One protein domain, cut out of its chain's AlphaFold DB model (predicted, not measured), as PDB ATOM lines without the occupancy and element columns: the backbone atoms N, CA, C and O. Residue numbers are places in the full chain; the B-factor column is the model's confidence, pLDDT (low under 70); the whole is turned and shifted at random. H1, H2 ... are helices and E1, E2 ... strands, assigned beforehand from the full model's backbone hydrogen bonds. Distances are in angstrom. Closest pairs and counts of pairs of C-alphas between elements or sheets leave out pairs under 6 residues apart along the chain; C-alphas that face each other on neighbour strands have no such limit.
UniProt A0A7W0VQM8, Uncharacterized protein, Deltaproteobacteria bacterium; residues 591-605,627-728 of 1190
ATOM      1  N   PRO A 591     -11.981   3.151 -22.836       81.56
ATOM      2  CA  PRO A 591     -10.990   2.434 -22.042       81.56
ATOM      3  C   PRO A 591     -10.037   3.418 -21.345       81.56
ATOM      4  O   PRO A 591      -9.440   4.295 -21.977       81.56
ATOM      5  N   LEU A 592      -9.886   3.282 -20.029       83.88
ATOM      6  CA  LEU A 592      -9.004   4.106 -19.205       83.88
ATOM      7  C   LEU A 592      -7.601   3.487 -19.150       83.88
ATOM      8  O   LEU A 592      -7.288   2.731 -18.238       83.88
ATOM      9  N   VAL A 593      -6.770   3.812 -20.145       84.12
ATOM     10  CA  VAL A 593      -5.435   3.201 -20.340       84.12
ATOM     11  C   VAL A 593      -4.248   4.105 -19.986       84.12
ATOM     12  O   VAL A 593      -3.131   3.618 -19.864       84.12
ATOM     13  N   MET A 594      -4.469   5.413 -19.814       84.31
ATOM     14  CA  MET A 594      -3.403   6.400 -19.580       84.31
ATOM     15  C   MET A 594      -3.314   6.805 -18.094       84.31
ATOM     16  O   MET A 594      -4.358   6.905 -17.444       84.31
ATOM     17  N   PRO A 595      -2.122   7.167 -17.567       83.69
ATOM     18  CA  PRO A 595      -1.961   7.658 -16.190       83.69
ATOM     19  C   PRO A 595      -2.764   8.928 -15.903       83.69
ATOM     20  O   PRO A 595      -3.218   9.153 -14.781       83.69
ATOM     21  N   VAL A 596      -2.932   9.768 -16.930       86.38
ATOM     22  CA  VAL A 596      -3.703  11.008 -16.874       86.38
ATOM     23  C   VAL A 596      -4.629  11.093 -18.084       86.38
ATOM     24  O   VAL A 596      -4.165  11.153 -19.221       86.38
ATOM     25  N   THR A 597      -5.935  11.176 -17.833       87.56
ATOM     26  CA  THR A 597      -6.974  11.294 -18.871       87.56
ATOM     27  C   THR A 597      -7.764  12.581 -18.667       87.56
ATOM     28  O   THR A 597      -8.252  12.844 -17.571       87.56
ATOM     29  N   MET A 598      -7.901  13.401 -19.714       87.38
ATOM     30  CA  MET A 598      -8.708  14.630 -19.692       87.38
ATOM     31  C   MET A 598      -9.970  14.442 -20.533       87.38
ATOM     32  O   MET A 598      -9.871  14.095 -21.707       87.38
ATOM     33  N   ASP A 599     -11.140  14.710 -19.956       87.38
ATOM     34  CA  ASP A 599     -12.433  14.606 -20.648       87.38
ATOM     35  C   ASP A 599     -13.457  15.588 -20.035       87.38
ATOM     36  O   ASP A 599     -13.125  16.446 -19.210       87.38
ATOM     37  N   THR A 600     -14.711  15.525 -20.477       86.31
ATOM     38  CA  THR A 600     -15.794  16.408 -20.047       86.31
ATOM     39  C   THR A 600     -17.143  15.693 -20.062       86.31
ATOM     40  O   THR A 600     -17.448  14.930 -20.974       86.31
ATOM     41  N   THR A 601     -18.000  15.980 -19.077       84.81
ATOM     42  CA  THR A 601     -19.409  15.539 -19.109       84.81
ATOM     43  C   THR A 601     -20.282  16.457 -19.974       84.81
ATOM     44  O   THR A 601     -21.460  16.192 -20.191       84.81
ATOM     45  N   VAL A 602     -19.750  17.565 -20.504       82.44
ATOM     46  CA  VAL A 602     -20.537  18.512 -21.311       82.44
ATOM     47  C   VAL A 602     -20.956  17.879 -22.643       82.44
ATOM     48  O   VAL A 602     -20.184  17.854 -23.599       82.44
ATOM     49  N   GLY A 603     -22.219  17.452 -22.724       73.19
ATOM     50  CA  GLY A 603     -22.848  16.947 -23.948       73.19
ATOM     51  C   GLY A 603     -23.016  15.428 -24.035       73.19
ATOM     52  O   GLY A 603     -23.532  14.970 -25.053       73.19
ATOM     53  N   ALA A 604     -22.631  14.672 -23.001       78.56
ATOM     54  CA  ALA A 604     -23.044  13.274 -22.846       78.56
ATOM     55  C   ALA A 604     -24.552  13.171 -22.515       78.56
ATOM     56  O   ALA A 604     -25.203  14.194 -22.250       78.56
ATOM     57  N   THR A 605     -25.123  11.965 -22.557       75.31
ATOM     58  CA  THR A 605     -26.480  11.711 -22.055       75.31
ATOM     59  C   THR A 605     -26.470  11.415 -20.547       75.31
ATOM     60  O   THR A 605     -25.585  11.887 -19.841       75.31
ATOM     61  N   VAL A 627     -12.054  -0.111 -17.229       83.81
ATOM     62  CA  VAL A 627     -10.707  -0.097 -16.680       83.81
ATOM     63  C   VAL A 627     -10.304  -1.530 -16.342       83.81
ATOM     64  O   VAL A 627     -10.832  -2.139 -15.416       83.81
ATOM     65  N   GLN A 628      -9.380  -2.062 -17.142       85.56
ATOM     66  CA  GLN A 628      -8.767  -3.368 -16.919       85.56
ATOM     67  C   GLN A 628      -7.737  -3.221 -15.808       85.56
ATOM     68  O   GLN A 628      -6.783  -2.451 -15.959       85.56
ATOM     69  N   ILE A 629      -7.932  -3.920 -14.693       85.25
ATOM     70  CA  ILE A 629      -7.056  -3.808 -13.528       85.25
ATOM     71  C   ILE A 629      -6.528  -5.202 -13.171       85.25
ATOM     72  O   ILE A 629      -7.328  -6.124 -13.013       85.25
ATOM     73  N   PRO A 630      -5.204  -5.393 -13.028       86.25
ATOM     74  CA  PRO A 630      -4.663  -6.624 -12.461       86.25
ATOM     75  C   PRO A 630      -4.956  -6.693 -10.955       86.25
ATOM     76  O   PRO A 630      -5.560  -5.784 -10.388       86.25
ATOM     77  N   ALA A 631      -4.536  -7.753 -10.263       88.12
ATOM     78  CA  ALA A 631      -4.744  -7.806  -8.818       88.12
ATOM     79  C   ALA A 631      -3.905  -6.707  -8.134       88.12
ATOM     80  O   ALA A 631      -2.679  -6.680  -8.249       88.12
ATOM     81  N   MET A 632      -4.557  -5.769  -7.440       86.62
ATOM     82  CA  MET A 632      -3.925  -4.564  -6.886       86.62
ATOM     83  C   MET A 632      -3.751  -4.659  -5.380       86.62
ATOM     84  O   MET A 632      -4.713  -4.842  -4.630       86.62
ATOM     85  N   ARG A 633      -2.536  -4.381  -4.905       88.56
ATOM     86  CA  ARG A 633      -2.267  -4.146  -3.484       88.56
ATOM     87  C   ARG A 633      -2.928  -2.843  -3.035       88.56
ATOM     88  O   ARG A 633      -3.562  -2.811  -1.982       88.56
ATOM     89  N   ASN A 634      -2.823  -1.796  -3.852       89.19
ATOM     90  CA  ASN A 634      -3.556  -0.540  -3.698       89.19
ATOM     91  C   ASN A 634      -3.866   0.084  -5.067       89.19
ATOM     92  O   ASN A 634      -3.059  -0.012  -5.985       89.19
ATOM     93  N   LEU A 635      -5.022   0.734  -5.188       89.75
ATOM     94  CA  LEU A 635      -5.471   1.467  -6.371       89.75
ATOM     95  C   LEU A 635      -6.063   2.808  -5.936       89.75
ATOM     96  O   LEU A 635      -6.929   2.852  -5.061       89.75
ATOM     97  N   SER A 636      -5.654   3.884  -6.601       90.44
ATOM     98  CA  SER A 636      -6.136   5.247  -6.409       90.44
ATOM     99  C   SER A 636      -6.551   5.854  -7.750       90.44
ATOM    100  O   SER A 636      -5.727   6.028  -8.644       90.44
ATOM    101  N   ILE A 637      -7.826   6.228  -7.878       89.94
ATOM    102  CA  ILE A 637      -8.345   6.998  -9.016       89.94
ATOM    103  C   ILE A 637      -8.829   8.346  -8.481       89.94
ATOM    104  O   ILE A 637      -9.819   8.432  -7.745       89.94
ATOM    105  N   VAL A 638      -8.112   9.407  -8.844       88.81
ATOM    106  CA  VAL A 638      -8.373  10.782  -8.406       88.81
ATOM    107  C   VAL A 638      -9.011  11.556  -9.552       88.81
ATOM    108  O   VAL A 638      -8.379  11.761 -10.587       88.81
ATOM    109  N   LYS A 639     -10.239  12.052  -9.365       89.06
ATOM    110  CA  LYS A 639     -10.805  13.077 -10.248       89.06
ATOM    111  C   LYS A 639     -10.392  14.455  -9.732       89.06
ATOM    112  O   LYS A 639     -10.583  14.783  -8.565       89.06
ATOM    113  N   THR A 640      -9.835  15.272 -10.616       83.69
ATOM    114  CA  THR A 640      -9.488  16.676 -10.362       83.69
ATOM    115  C   THR A 640     -10.200  17.585 -11.359       83.69
ATOM    116  O   THR A 640     -10.565  17.171 -12.461       83.69
ATOM    117  N   THR A 641     -10.451  18.832 -10.965       78.94
ATOM    118  CA  THR A 641     -11.334  19.734 -11.714       78.94
ATOM    119  C   THR A 641     -10.539  20.846 -12.387       78.94
ATOM    120  O   THR A 641      -9.955  21.694 -11.716       78.94
ATOM    121  N   THR A 642     -10.533  20.870 -13.721       64.31
ATOM    122  CA  THR A 642      -9.629  21.729 -14.505       64.31
ATOM    123  C   THR A 642     -10.037  23.209 -14.489       64.31
ATOM    124  O   THR A 642      -9.184  24.084 -14.627       64.31
ATOM    125  N   THR A 643     -11.329  23.519 -14.298       54.56
ATOM    126  CA  THR A 643     -11.829  24.897 -14.111       54.56
ATOM    127  C   THR A 643     -13.048  24.956 -13.177       54.56
ATOM    128  O   THR A 643     -14.102  24.407 -13.479       54.56
ATOM    129  N   GLY A 644     -12.938  25.692 -12.065       59.91
ATOM    130  CA  GLY A 644     -14.069  25.979 -11.169       59.91
ATOM    131  C   GLY A 644     -14.617  24.773 -10.387       59.91
ATOM    132  O   GLY A 644     -14.036  23.696 -10.367       59.91
ATOM    133  N   SER A 645     -15.741  24.977  -9.693       66.50
ATOM    134  CA  SER A 645     -16.360  23.990  -8.795       66.50
ATOM    135  C   SER A 645     -17.333  23.045  -9.523       66.50
ATOM    136  O   SER A 645     -18.527  23.040  -9.218       66.50
ATOM    137  N   PHE A 646     -16.853  22.286 -10.513       77.50
ATOM    138  CA  PHE A 646     -17.617  21.150 -11.050       77.50
ATOM    139  C   PHE A 646     -17.582  20.002 -10.028       77.50
ATOM    140  O   PHE A 646     -16.572  19.314  -9.895       77.50
ATOM    141  N   ASP A 647     -18.689  19.893  -9.293       79.12
ATOM    142  CA  ASP A 647     -19.024  18.910  -8.256       79.12
ATOM    143  C   ASP A 647     -19.592  17.647  -8.927       79.12
ATOM    144  O   ASP A 647     -20.549  17.746  -9.708       79.12
ATOM    145  N   ALA A 648     -18.977  16.488  -8.692       82.31
ATOM    146  CA  ALA A 648     -19.277  15.231  -9.371       82.31
ATOM    147  C   ALA A 648     -19.215  14.024  -8.422       82.31
ATOM    148  O   ALA A 648     -18.328  13.892  -7.581       82.31
ATOM    149  N   VAL A 649     -20.137  13.089  -8.621       85.25
ATOM    150  CA  VAL A 649     -20.127  11.779  -7.976       85.25
ATOM    151  C   VAL A 649     -19.247  10.841  -8.798       85.25
ATOM    152  O   VAL A 649     -19.464  10.677  -9.996       85.25
ATOM    153  N   VAL A 650     -18.283  10.193  -8.145       88.06
ATOM    154  CA  VAL A 650     -17.463   9.130  -8.743       88.06
ATOM    155  C   VAL A 650     -17.827   7.775  -8.142       88.06
ATOM    156  O   VAL A 650     -18.027   7.659  -6.926       88.06
ATOM    157  N   ALA A 651     -17.919   6.747  -8.982       85.88
ATOM    158  CA  ALA A 651     -18.240   5.382  -8.572       85.88
ATOM    159  C   ALA A 651     -17.404   4.351  -9.339       85.88
ATOM    160  O   ALA A 651     -17.095   4.555 -10.509       85.88
ATOM    161  N   LEU A 652     -17.065   3.241  -8.683       87.00
ATOM    162  CA  LEU A 652     -16.430   2.074  -9.303       87.00
ATOM    163  C   LEU A 652     -17.349   0.852  -9.160       87.00
ATOM    164  O   LEU A 652     -17.801   0.562  -8.049       87.00
ATOM    165  N   TYR A 653     -17.601   0.145 -10.258       82.62
ATOM    166  CA  TYR A 653     -18.365  -1.107 -10.325       82.62
ATOM    167  C   TYR A 653     -17.460  -2.269 -10.743       82.62
ATOM    168  O   TYR A 653     -16.421  -2.039 -11.358       82.62
ATOM    169  N   ASP A 654     -17.860  -3.493 -10.398       76.25
ATOM    170  CA  ASP A 654     -17.240  -4.739 -10.867       76.25
ATOM    171  C   ASP A 654     -17.556  -5.045 -12.345       76.25
ATOM    172  O   ASP A 654     -18.249  -4.277 -13.019       76.25
ATOM    173  N   SER A 655     -17.036  -6.174 -12.837       69.31
ATOM    174  CA  SER A 655     -17.122  -6.633 -14.229       69.31
ATOM    175  C   SER A 655     -18.546  -6.768 -14.774       69.31
ATOM    176  O   SER A 655     -18.733  -6.704 -15.983       69.31
ATOM    177  N   THR A 656     -19.565  -6.881 -13.917       63.78
ATOM    178  CA  THR A 656     -20.967  -6.974 -14.356       63.78
ATOM    179  C   THR A 656     -21.580  -5.622 -14.733       63.78
ATOM    180  O   THR A 656     -22.716  -5.567 -15.205       63.78
ATOM    181  N   CYS A 657     -20.873  -4.512 -14.470       58.44
ATOM    182  CA  CYS A 657     -21.336  -3.128 -14.640       58.44
ATOM    183  C   CYS A 657     -22.672  -2.802 -13.915       58.44
ATOM    184  O   CYS A 657     -23.267  -1.740 -14.124       58.44
ATOM    185  N   GLY A 658     -23.160  -3.684 -13.032       55.50
ATOM    186  CA  GLY A 658     -24.512  -3.633 -12.481       55.50
ATOM    187  C   GLY A 658     -24.575  -3.955 -10.990       55.50
ATOM    188  O   GLY A 658     -23.944  -4.875 -10.493       55.50
ATOM    189  N   GLY A 659     -25.397  -3.211 -10.244       62.50
ATOM    190  CA  GLY A 659     -25.626  -3.463  -8.817       62.50
ATOM    191  C   GLY A 659     -25.073  -2.369  -7.906       62.50
ATOM    192  O   GLY A 659     -25.333  -1.183  -8.115       62.50
ATOM    193  N   THR A 660     -24.396  -2.758  -6.823       69.88
ATOM    194  CA  THR A 660     -23.897  -1.809  -5.810       69.88
ATOM    195  C   THR A 660     -22.425  -1.512  -6.059       69.88
ATOM    196  O   THR A 660     -21.598  -2.397  -5.890       69.88
ATOM    197  N   ALA A 661     -22.100  -0.261  -6.398       74.38
ATOM    198  CA  ALA A 661     -20.721   0.187  -6.593       74.38
ATOM    199  C   ALA A 661     -19.808  -0.185  -5.405       74.38
ATOM    200  O   ALA A 661     -20.132   0.124  -4.252       74.38
ATOM    201  N   LEU A 662     -18.643  -0.765  -5.709       81.94
ATOM    202  CA  LEU A 662     -17.578  -1.149  -4.772       81.94
ATOM    203  C   LEU A 662     -17.163   0.029  -3.885       81.94
ATOM    204  O   LEU A 662     -17.014  -0.093  -2.668       81.94
ATOM    205  N   GLN A 663     -17.034   1.206  -4.497       85.88
ATOM    206  CA  GLN A 663     -16.877   2.470  -3.796       85.88
ATOM    207  C   GLN A 663     -17.583   3.581  -4.575       85.88
ATOM    208  O   GLN A 663     -17.466   3.681  -5.792       85.88
ATOM    209  N   CYS A 664     -18.307   4.435  -3.851       85.69
ATOM    210  CA  CYS A 664     -19.018   5.597  -4.383       85.69
ATOM    211  C   CYS A 664     -18.701   6.803  -3.485       85.69
ATOM    212  O   CYS A 664     -18.733   6.692  -2.247       85.69
ATOM    213  N   ARG A 665     -18.317   7.938  -4.078       83.81
ATOM    214  CA  ARG A 665     -17.840   9.136  -3.366       83.81
ATOM    215  C   ARG A 665     -18.340  10.414  -4.036       83.81
ATOM    216  O   ARG A 665     -18.387  10.502  -5.253       83.81
ATOM    217  N   ASN A 666     -18.666  11.406  -3.206       77.31
ATOM    218  CA  ASN A 666     -19.039  12.761  -3.632       77.31
ATOM    219  C   ASN A 666     -18.029  13.816  -3.136       77.31
ATOM    220  O   ASN A 666     -17.808  14.830  -3.774       77.31
ATOM    221  N   SER A 667     -17.398  13.598  -1.975       76.81
ATOM    222  CA  SER A 667     -16.305  14.450  -1.497       76.81
ATOM    223  C   SER A 667     -15.466  13.709  -0.442       76.81
ATOM    224  O   SER A 667     -16.055  13.209   0.524       76.81
ATOM    225  N   PRO A 668     -14.128  13.615  -0.589       74.44
ATOM    226  CA  PRO A 668     -13.363  13.925  -1.802       74.44
ATOM    227  C   PRO A 668     -13.744  13.004  -2.975       74.44
ATOM    228  O   PRO A 668     -14.205  11.881  -2.771       74.44
ATOM    229  N   GLU A 669     -13.548  13.485  -4.201       83.31
ATOM    230  CA  GLU A 669     -13.875  12.802  -5.466       83.31
ATOM    231  C   GLU A 669     -12.769  11.789  -5.842       83.31
ATOM    232  O   GLU A 669     -12.133  11.860  -6.896       83.31
ATOM    233  N   THR A 670     -12.473  10.870  -4.920       86.44
ATOM    234  CA  THR A 670     -11.345   9.929  -5.015       86.44
ATOM    235  C   THR A 670     -11.780   8.521  -4.635       86.44
ATOM    236  O   THR A 670     -12.301   8.291  -3.537       86.44
ATOM    237  N   ILE A 671     -11.537   7.565  -5.529       88.75
ATOM    238  CA  ILE A 671     -11.648   6.132  -5.246       88.75
ATOM    239  C   ILE A 671     -10.278   5.639  -4.783       88.75
ATOM    240  O   ILE A 671      -9.267   6.000  -5.373       88.75
ATOM    241  N   ALA A 672     -10.253   4.874  -3.693       88.25
ATOM    242  CA  ALA A 672      -9.027   4.404  -3.058       88.25
ATOM    243  C   ALA A 672      -9.317   3.052  -2.400       88.25
ATOM    244  O   ALA A 672      -9.964   3.000  -1.349       88.25
ATOM    245  N   LEU A 673      -8.882   1.976  -3.052       87.38
ATOM    246  CA  LEU A 673      -9.144   0.589  -2.673       87.38
ATOM    247  C   LEU A 673      -7.824  -0.149  -2.438       87.38
ATOM    248  O   LEU A 673      -6.817   0.151  -3.071       87.38
ATOM    249  N   ASN A 674      -7.841  -1.124  -1.532       89.19
ATOM    250  CA  ASN A 674      -6.715  -2.013  -1.253       89.19
ATOM    251  C   ASN A 674      -7.159  -3.456  -1.486       89.19
ATOM    252  O   ASN A 674      -8.315  -3.770  -1.194       89.19
ATOM    253  N   ASN A 675      -6.244  -4.319  -1.931       85.62
ATOM    254  CA  ASN A 675      -6.510  -5.730  -2.238       85.62
ATOM    255  C   ASN A 675      -7.708  -5.906  -3.192       85.62
ATOM    256  O   ASN A 675      -8.664  -6.617  -2.881       85.62
ATOM    257  N   LEU A 676      -7.673  -5.203  -4.327       86.56
ATOM    258  CA  LEU A 676      -8.652  -5.380  -5.401       86.56
ATOM    259  C   LEU A 676      -8.239  -6.595  -6.243       86.56
ATOM    260  O   LEU A 676      -7.053  -6.762  -6.519       86.56
ATOM    261  N   ALA A 677      -9.195  -7.444  -6.617       83.94
ATOM    262  CA  ALA A 677      -8.926  -8.591  -7.481       83.94
ATOM    263  C   ALA A 677      -8.565  -8.144  -8.910       83.94
ATOM    264  O   ALA A 677      -8.791  -6.991  -9.277       83.94
ATOM    265  N   ALA A 678      -8.008  -9.058  -9.705       82.81
ATOM    266  CA  ALA A 678      -7.862  -8.839 -11.138       82.81
ATOM    267  C   ALA A 678      -9.233  -8.880 -11.834       82.81
ATOM    268  O   ALA A 678     -10.112  -9.640 -11.423       82.81
ATOM    269  N   GLY A 679      -9.395  -8.090 -12.895       81.25
ATOM    270  CA  GLY A 679     -10.544  -8.144 -13.794       81.25
ATOM    271  C   GLY A 679     -10.936  -6.789 -14.384       81.25
ATOM    272  O   GLY A 679     -10.304  -5.756 -14.136       81.25
ATOM    273  N   GLN A 680     -12.032  -6.800 -15.144       83.31
ATOM    274  CA  GLN A 680     -12.696  -5.577 -15.581       83.31
ATOM    275  C   GLN A 680     -13.384  -4.875 -14.419       83.31
ATOM    276  O   GLN A 680     -14.138  -5.478 -13.654       83.31
ATOM    277  N   TYR A 681     -13.219  -3.559 -14.379       84.62
ATOM    278  CA  TYR A 681     -14.016  -2.665 -13.557       84.62
ATOM    279  C   TYR A 681     -14.559  -1.523 -14.418       84.62
ATOM    280  O   TYR A 681     -14.002  -1.182 -15.463       84.62
ATOM    281  N   PHE A 682     -15.643  -0.895 -13.966       83.56
ATOM    282  CA  PHE A 682     -16.227   0.263 -14.643       83.56
ATOM    283  C   PHE A 682     -16.185   1.487 -13.735       83.56
ATOM    284  O   PHE A 682     -16.754   1.490 -12.640       83.56
ATOM    285  N   PHE A 683     -15.505   2.539 -14.189       86.50
ATOM    286  CA  PHE A 683     -15.402   3.811 -13.486       86.50
ATOM    287  C   PHE A 683     -16.393   4.818 -14.074       86.50
ATOM    288  O   PHE A 683     -16.330   5.165 -15.252       86.50
ATOM    289  N   LEU A 684     -17.315   5.288 -13.240       86.88
ATOM    290  CA  LEU A 684     -18.403   6.188 -13.603       86.88
ATOM    291  C   LEU A 684     -18.192   7.571 -12.988       86.88
ATOM    292  O   LEU A 684     -17.863   7.695 -11.803       86.88
ATOM    293  N   ILE A 685     -18.478   8.604 -13.778       87.06
ATOM    294  CA  ILE A 685     -18.521  10.001 -13.348       87.06
ATOM    295  C   ILE A 685     -19.902  10.559 -13.678       87.06
ATOM    296  O   ILE A 685     -20.267  10.634 -14.847       87.06
ATOM    297  N   ASP A 686     -20.642  10.983 -12.657       84.88
ATOM    298  CA  ASP A 686     -21.967  11.609 -12.761       84.88
ATOM    299  C   ASP A 686     -21.900  13.033 -12.186       84.88
ATOM    300  O   ASP A 686     -21.326  13.265 -11.118       84.88
ATOM    301  N   GLY A 687     -22.444  14.025 -12.887       80.88
ATOM    302  CA  GLY A 687     -22.442  15.407 -12.404       80.88
ATOM    303  C   GLY A 687     -23.430  15.625 -11.251       80.88
ATOM    304  O   GLY A 687     -24.574  15.181 -11.287       80.88
ATOM    305  N   TYR A 688     -23.061  16.382 -10.216       77.44
ATOM    306  CA  TYR A 688     -23.989  16.582  -9.101       77.44
ATOM    307  C   TYR A 688     -25.194  17.460  -9.511       77.44
ATOM    308  O   TYR A 688     -25.058  18.627  -9.899       77.44
ATOM    309  N   SER A 689     -26.410  16.909  -9.396       76.38
ATOM    310  CA  SER A 689     -27.707  17.533  -9.728       76.38
ATOM    311  C   SER A 689     -27.898  17.902 -11.211       76.38
ATOM    312  O   SER A 689     -28.657  17.249 -11.924       76.38
ATOM    313  N   THR A 690     -27.282  18.999 -11.660       76.38
ATOM    314  CA  THR A 690     -27.310  19.483 -13.058       76.38
ATOM    315  C   THR A 690     -25.947  20.031 -13.496       76.38
ATOM    316  O   THR A 690     -25.868  20.804 -14.454       76.38
ATOM    317  N   ALA A 691     -24.885  19.746 -12.739       77.56
ATOM    318  CA  ALA A 691     -23.541  20.207 -13.046       77.56
ATOM    319  C   ALA A 691     -22.953  19.404 -14.216       77.56
ATOM    320  O   ALA A 691     -23.160  18.203 -14.323       77.56
ATOM    321  N   SER A 692     -22.202  20.067 -15.091       84.25
ATOM    322  CA  SER A 692     -21.376  19.423 -16.117       84.25
ATOM    323  C   SER A 692     -20.107  20.242 -16.309       84.25
ATOM    324  O   SER A 692     -20.126  21.463 -16.121       84.25
ATOM    325  N   GLY A 693     -18.999  19.589 -16.644       84.06
ATOM    326  CA  GLY A 693     -17.713  20.268 -16.751       84.06
ATOM    327  C   GLY A 693     -16.579  19.364 -17.209       84.06
ATOM    328  O   GLY A 693     -16.735  18.147 -17.309       84.06
ATOM    329  N   ALA A 694     -15.437  19.995 -17.475       86.00
ATOM    330  CA  ALA A 694     -14.185  19.316 -17.775       86.00
ATOM    331  C   ALA A 694     -13.484  18.857 -16.489       86.00
ATOM    332  O   ALA A 694     -13.519  19.547 -15.461       86.00
ATOM    333  N   TYR A 695     -12.834  17.703 -16.569       87.25
ATOM    334  CA  TYR A 695     -12.116  17.071 -15.471       87.25
ATOM    335  C   TYR A 695     -10.871  16.346 -15.980       87.25
ATOM    336  O   TYR A 695     -10.730  16.034 -17.162       87.25
ATOM    337  N   THR A 696      -9.974  16.063 -15.042       87.44
ATOM    338  CA  THR A 696      -8.766  15.279 -15.265       87.44
ATOM    339  C   THR A 696      -8.765  14.114 -14.283       87.44
ATOM    340  O   THR A 696      -8.838  14.326 -13.071       87.44
ATOM    341  N   LEU A 697      -8.695  12.893 -14.802       88.69
ATOM    342  CA  LEU A 697      -8.483  11.676 -14.028       88.69
ATOM    343  C   LEU A 697      -6.989  11.413 -13.898       88.69
ATOM    344  O   LEU A 697      -6.258  11.548 -14.877       88.69
ATOM    345  N   THR A 698      -6.559  11.011 -12.709       89.56
ATOM    346  CA  THR A 698      -5.213  10.501 -12.447       89.56
ATOM    347  C   THR A 698      -5.334   9.136 -11.788       89.56
ATOM    348  O   THR A 698      -6.011   9.011 -10.766       89.56
ATOM    349  N   VAL A 699      -4.702   8.129 -12.387       90.56
ATOM    350  CA  VAL A 699      -4.661   6.753 -11.880       90.56
ATOM    351  C   VAL A 699      -3.272   6.490 -11.304       90.56
ATOM    352  O   VAL A 699      -2.275   6.830 -11.934       90.56
ATOM    353  N   SER A 700      -3.215   5.915 -10.104       88.88
ATOM    354  CA  SER A 700      -1.983   5.424  -9.483       88.88
ATOM    355  C   SER A 700      -2.243   4.175  -8.641       88.88
ATOM    356  O   SER A 700      -3.348   3.985  -8.129       88.88
ATOM    357  N   GLY A 701      -1.246   3.305  -8.478       88.62
ATOM    358  CA  GLY A 701      -1.397   2.101  -7.658       88.62
ATOM    359  C   GLY A 701      -0.220   1.132  -7.731       88.62
ATOM    360  O   GLY A 701       0.645   1.252  -8.597       88.62
ATOM    361  N   THR A 702      -0.217   0.158  -6.821       90.06
ATOM    362  CA  THR A 702       0.766  -0.937  -6.777       90.06
ATOM    363  C   THR A 702       0.077  -2.274  -7.039       90.06
ATOM    364  O   THR A 702      -0.881  -2.623  -6.340       90.06
ATOM    365  N   ILE A 703       0.580  -3.019  -8.017       89.12
ATOM    366  CA  ILE A 703       0.151  -4.375  -8.385       89.12
ATOM    367  C   ILE A 703       0.577  -5.364  -7.273       89.12
ATOM    368  O   ILE A 703       1.503  -5.088  -6.504       89.12
ATOM    369  N   GLN A 704      -0.135  -6.480  -7.103       88.06
ATOM    370  CA  GLN A 704       0.269  -7.565  -6.199       88.06
ATOM    371  C   GLN A 704       1.388  -8.413  -6.821       88.06
ATOM    372  O   GLN A 704       1.407  -8.651  -8.025       88.06
ATOM    373  N   ASN A 705       2.308  -8.900  -5.992       86.44
ATOM    374  CA  ASN A 705       3.358  -9.829  -6.413       86.44
ATOM    375  C   ASN A 705       2.721 -11.092  -7.029       86.44
ATOM    376  O   ASN A 705       1.745 -11.610  -6.483       86.44
ATOM    377  N   GLY A 706       3.251 -11.560  -8.159       80.25
ATOM    378  CA  GLY A 706       2.710 -12.673  -8.946       80.25
ATOM    379  C   GLY A 706       1.458 -12.357  -9.777       80.25
ATOM    380  O   GLY A 706       0.978 -13.229 -10.492       80.25
ATOM    381  N   ALA A 707       0.905 -11.140  -9.720       85.19
ATOM    382  CA  ALA A 707      -0.215 -10.752 -10.579       85.19
ATOM    383  C   ALA A 707       0.272 -10.235 -11.942       85.19
ATOM    384  O   ALA A 707       1.360  -9.665 -12.038       85.19
ATOM    385  N   SER A 708      -0.551 -10.397 -12.986       85.56
ATOM    386  CA  SER A 708      -0.239  -9.896 -14.331       85.56
ATOM    387  C   SER A 708       0.040  -8.391 -14.337       85.56
ATOM    388  O   SER A 708      -0.609  -7.612 -13.640       85.56
ATOM    389  N   CYS A 709       0.985  -7.972 -15.167       85.31
ATOM    390  CA  CYS A 709       1.312  -6.574 -15.428       85.31
ATOM    391  C   CYS A 709       1.079  -6.199 -16.904       85.31
ATOM    392  O   CYS A 709       1.486  -5.128 -17.343       85.31
ATOM    393  N   GLU A 710       0.346  -7.028 -17.657       85.81
ATOM    394  CA  GLU A 710       0.029  -6.790 -19.074       85.81
ATOM    395  C   GLU A 710      -1.083  -5.765 -19.313       85.81
ATOM    396  O   GLU A 710      -1.333  -5.348 -20.444       85.81
ATOM    397  N   SER A 711      -1.752  -5.306 -18.250       83.94
ATOM    398  CA  SER A 711      -2.742  -4.239 -18.374       83.94
ATOM    399  C   SER A 711      -2.125  -3.003 -19.038       83.94
ATOM    400  O   SER A 711      -1.029  -2.559 -18.684       83.94
ATOM    401  N   SER A 712      -2.854  -2.375 -19.956       83.00
ATOM    402  CA  SER A 712      -2.361  -1.182 -20.654       83.00
ATOM    403  C   SER A 712      -2.121   0.007 -19.708       83.00
ATOM    404  O   SER A 712      -1.321   0.882 -20.026       83.00
ATOM    405  N   LEU A 713      -2.720   0.013 -18.510       83.75
ATOM    406  CA  LEU A 713      -2.371   0.942 -17.427       83.75
ATOM    407  C   LEU A 713      -0.955   0.721 -16.879       83.75
ATOM    408  O   LEU A 713      -0.256   1.697 -16.613       83.75
ATOM    409  N   ALA A 714      -0.529  -0.530 -16.711       83.25
ATOM    410  CA  ALA A 714       0.825  -0.857 -16.270       83.25
ATOM    411  C   ALA A 714       1.851  -0.511 -17.358       83.25
ATOM    412  O   ALA A 714       2.813   0.202 -17.089       83.25
ATOM    413  N   GLN A 715       1.576  -0.892 -18.611       81.69
ATOM    414  CA  GLN A 715       2.437  -0.572 -19.758       81.69
ATOM    415  C   GLN A 715       2.608   0.946 -19.987       81.69
ATOM    416  O   GLN A 715       3.669   1.386 -20.415       81.69
ATOM    417  N   ASN A 716       1.597   1.768 -19.671       82.06
ATOM    418  CA  ASN A 716       1.704   3.235 -19.722       82.06
ATOM    419  C   ASN A 716       2.226   3.873 -18.411       82.06
ATOM    420  O   ASN A 716       2.190   5.098 -18.279       82.06
ATOM    421  N   GLY A 717       2.688   3.085 -17.433       80.94
ATOM    422  CA  GLY A 717       3.280   3.578 -16.181       80.94
ATOM    423  C   GLY A 717       2.289   4.194 -15.185       80.94
ATOM    424  O   GLY A 717       2.690   4.960 -14.310       80.94
ATOM    425  N   ALA A 718       0.989   3.904 -15.305       82.88
ATOM    426  CA  ALA A 718      -0.027   4.369 -14.357       82.88
ATOM    427  C   ALA A 718      -0.023   3.547 -13.059       82.88
ATOM    428  O   ALA A 718      -0.338   4.061 -11.990       82.88
ATOM    429  N   ILE A 719       0.322   2.266 -13.149       86.19
ATOM    430  CA  ILE A 719       0.441   1.337 -12.023       86.19
ATOM    431  C   ILE A 719       1.729   0.529 -12.190       86.19
ATOM    432  O   ILE A 719       2.146   0.276 -13.315       86.19
ATOM    433  N   ALA A 720       2.361   0.138 -11.085       87.25
ATOM    434  CA  ALA A 720       3.651  -0.555 -11.108       87.25
ATOM    435  C   ALA A 720       3.679  -1.737 -10.130       87.25
ATOM    436  O   ALA A 720       2.858  -1.811  -9.209       87.25
ATOM    437  N   CYS A 721       4.635  -2.644 -10.315       87.06
ATOM    438  CA  CYS A 721       4.954  -3.683  -9.339       87.06
ATOM    439  C   CYS A 721       5.480  -3.072  -8.019       87.06
ATOM    440  O   CYS A 721       5.688  -1.861  -7.899       87.06
ATOM    441  N   ALA A 722       5.631  -3.899  -6.983       81.81
ATOM    442  CA  ALA A 722       6.248  -3.467  -5.731       81.81
ATOM    443  C   ALA A 722       7.762  -3.220  -5.907       81.81
ATOM    444  O   ALA A 722       8.370  -3.715  -6.845       81.81
ATOM    445  N   THR A 723       8.384  -2.488  -4.980       80.75
ATOM    446  CA  THR A 723       9.853  -2.360  -4.912       80.75
ATOM    447  C   THR A 723      10.512  -3.740  -4.836       80.75
ATOM    448  O   THR A 723      10.079  -4.551  -4.010       80.75
ATOM    449  N   GLY A 724      11.537  -3.986  -5.654       74.31
ATOM    450  CA  GLY A 724      12.187  -5.292  -5.809       74.31
ATOM    451  C   GLY A 724      11.440  -6.292  -6.699       74.31
ATOM    452  O   GLY A 724      11.713  -7.481  -6.602       74.31
ATOM    453  N   PHE A 725      10.452  -5.841  -7.486       81.25
ATOM    454  CA  PHE A 725       9.681  -6.665  -8.422       81.25
ATOM    455  C   PHE A 725       9.512  -5.927  -9.759       81.25
ATOM    456  O   PHE A 725       9.145  -4.749  -9.771       81.25
ATOM    457  N   ALA A 726       9.698  -6.628 -10.877       82.06
ATOM    458  CA  ALA A 726       9.537  -6.107 -12.234       82.06
ATOM    459  C   ALA A 726       8.442  -6.850 -13.015       82.06
ATOM    460  O   ALA A 726       7.926  -7.880 -12.590       82.06
ATOM    461  N   CYS A 727       8.073  -6.304 -14.174       82.06
ATOM    462  CA  CYS A 727       7.089  -6.897 -15.074       82.06
ATOM    463  C   CYS A 727       7.775  -7.850 -16.065       82.06
ATOM    464  O   CYS A 727       8.220  -7.404 -17.124       82.06
ATOM    465  N   ARG A 728       7.888  -9.137 -15.713       74.12
ATOM    466  CA  ARG A 728       8.711 -10.137 -16.426       74.12
ATOM    467  C   ARG A 728       7.896 -11.372 -16.834       74.12
ATOM    468  O   ARG A 728       6.770 -11.554 -16.367       74.12
TER     469      ARG A 728
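AT A GLANCE: This is residues 591 to 605 and 627 to 728 of the 1190 residues of an uncharacterized protein of Deltaproteobacteria bacterium (UniProt A0A7W0VQM8). The domain is an elongated sandwich of two curled, antiparallel sheets of four strands, E1 E8 E3 E6 and E2 E7 E4 E5, face to face with their strands running nearly along one another. A tail of mostly loop follows E8 at one end, with the short helix H1 near E2 and E8 and the small strand E9 farthest out. The strands make a jelly roll, one long hairpin wound over both sheets in four nested antiparallel pairs: E1 with E8, E2 with E7, E3 with E6, E4 with E5. The printed part has 117 residues, with eight named strands, then one named helix and a ninth strand, and the class is mostly strand. It is compact, with a radius of gyration of the C-alphas of 14.6 A, and spans 46 by 29 by 22 A.

HOW THE PARTS SIT: One sheet runs E1 (residues 596 to 600), E8 (residues 694 to 703), E3 (residues 632 to 641), E6 (residues 670 to 676), and it is twisted. E8 and E3 are antiparallel at 166 degrees, with N 636 and O 700 at 2.8 A. The edge strand E1 is antiparallel to E8 at 149 degrees, with N 697 and O 597 at 2.8 A, within hydrogen-bond range. The other edge strand, E6, is antiparallel to E3 at 171 degrees, with N 635 and O 673 at 2.8 A. The second sheet runs E2 (residues 627 to 629), E7 (residues 679 to 687), E4 (residues 648 to 653), E5 (residues 663 to 665), and is twisted, its C-alphas lying up to 4.2 A off its best plane. E7 has a staggered pairing: residues 679 to 681 pair with E2, with N 627 and O 681 at 2.8 A, and residues 682 to 687 with E4, with N 684 and O 651 at 2.8 A. E4 and E5 are a hairpin, with N 650 and O 665 at 2.9 A. The parts of the two sheets that face each other are 9.3 A centre to centre, and the strands of one stand at 19 degrees to those of the other. Between the sheets, the closest C-alphas of E5 and E6 are those of Gln 663 and Ile 671, 6.5 A apart. H1 (residues 712 to 715) only grazes both sheets; its closest C-alpha pair with E2 is Leu 713 and Ile 629, at 7.7 A. H1 is too short for any O i to N i+4 pair, and its one O i to N i+3 pair is not within range. Residues 701 to 702 of E8 make a short parallel pairing with residues 719 to 720. E9 (residues 725 to 728) pairs with no named strand and is apart from E8.

IN THESE COORDINATES: E1 begins at C-alpha 596, at (-3.703, 11.008, -16.874), and is 13.6 A long. E2 is 6.1 A long and E5 6.7 A. E3 is 25.9 A long, E4 16.4 A, E6 15.5 A and E7 26.4 A. E8 runs 29.2 A, from C-alpha 694 at (-14.185, 19.316, -17.775) to C-alpha 703 at (0.151, -4.375, -8.385). H1 is 4.9 A long. E9, 8.8 A long, ends at C-alpha 728, at (8.711, -10.137, -16.426).

THE WHOLE: The two C-alphas farthest apart are those of Thr 690 and Gly 724, at 47.2 A. Residues 606 to 626 are not printed, and C-alphas 605 and 627 are 20.4 A apart across this cut, which lies in the link E1 to E2. Of the links that are printed whole, E2 to E3, E5 to E6 and E6 to E7 are tight, the others are short, and none is long. The mean pLDDT of the printed part is 82.2; ten residues, 642 to 645 and 655 to 660, are under 70.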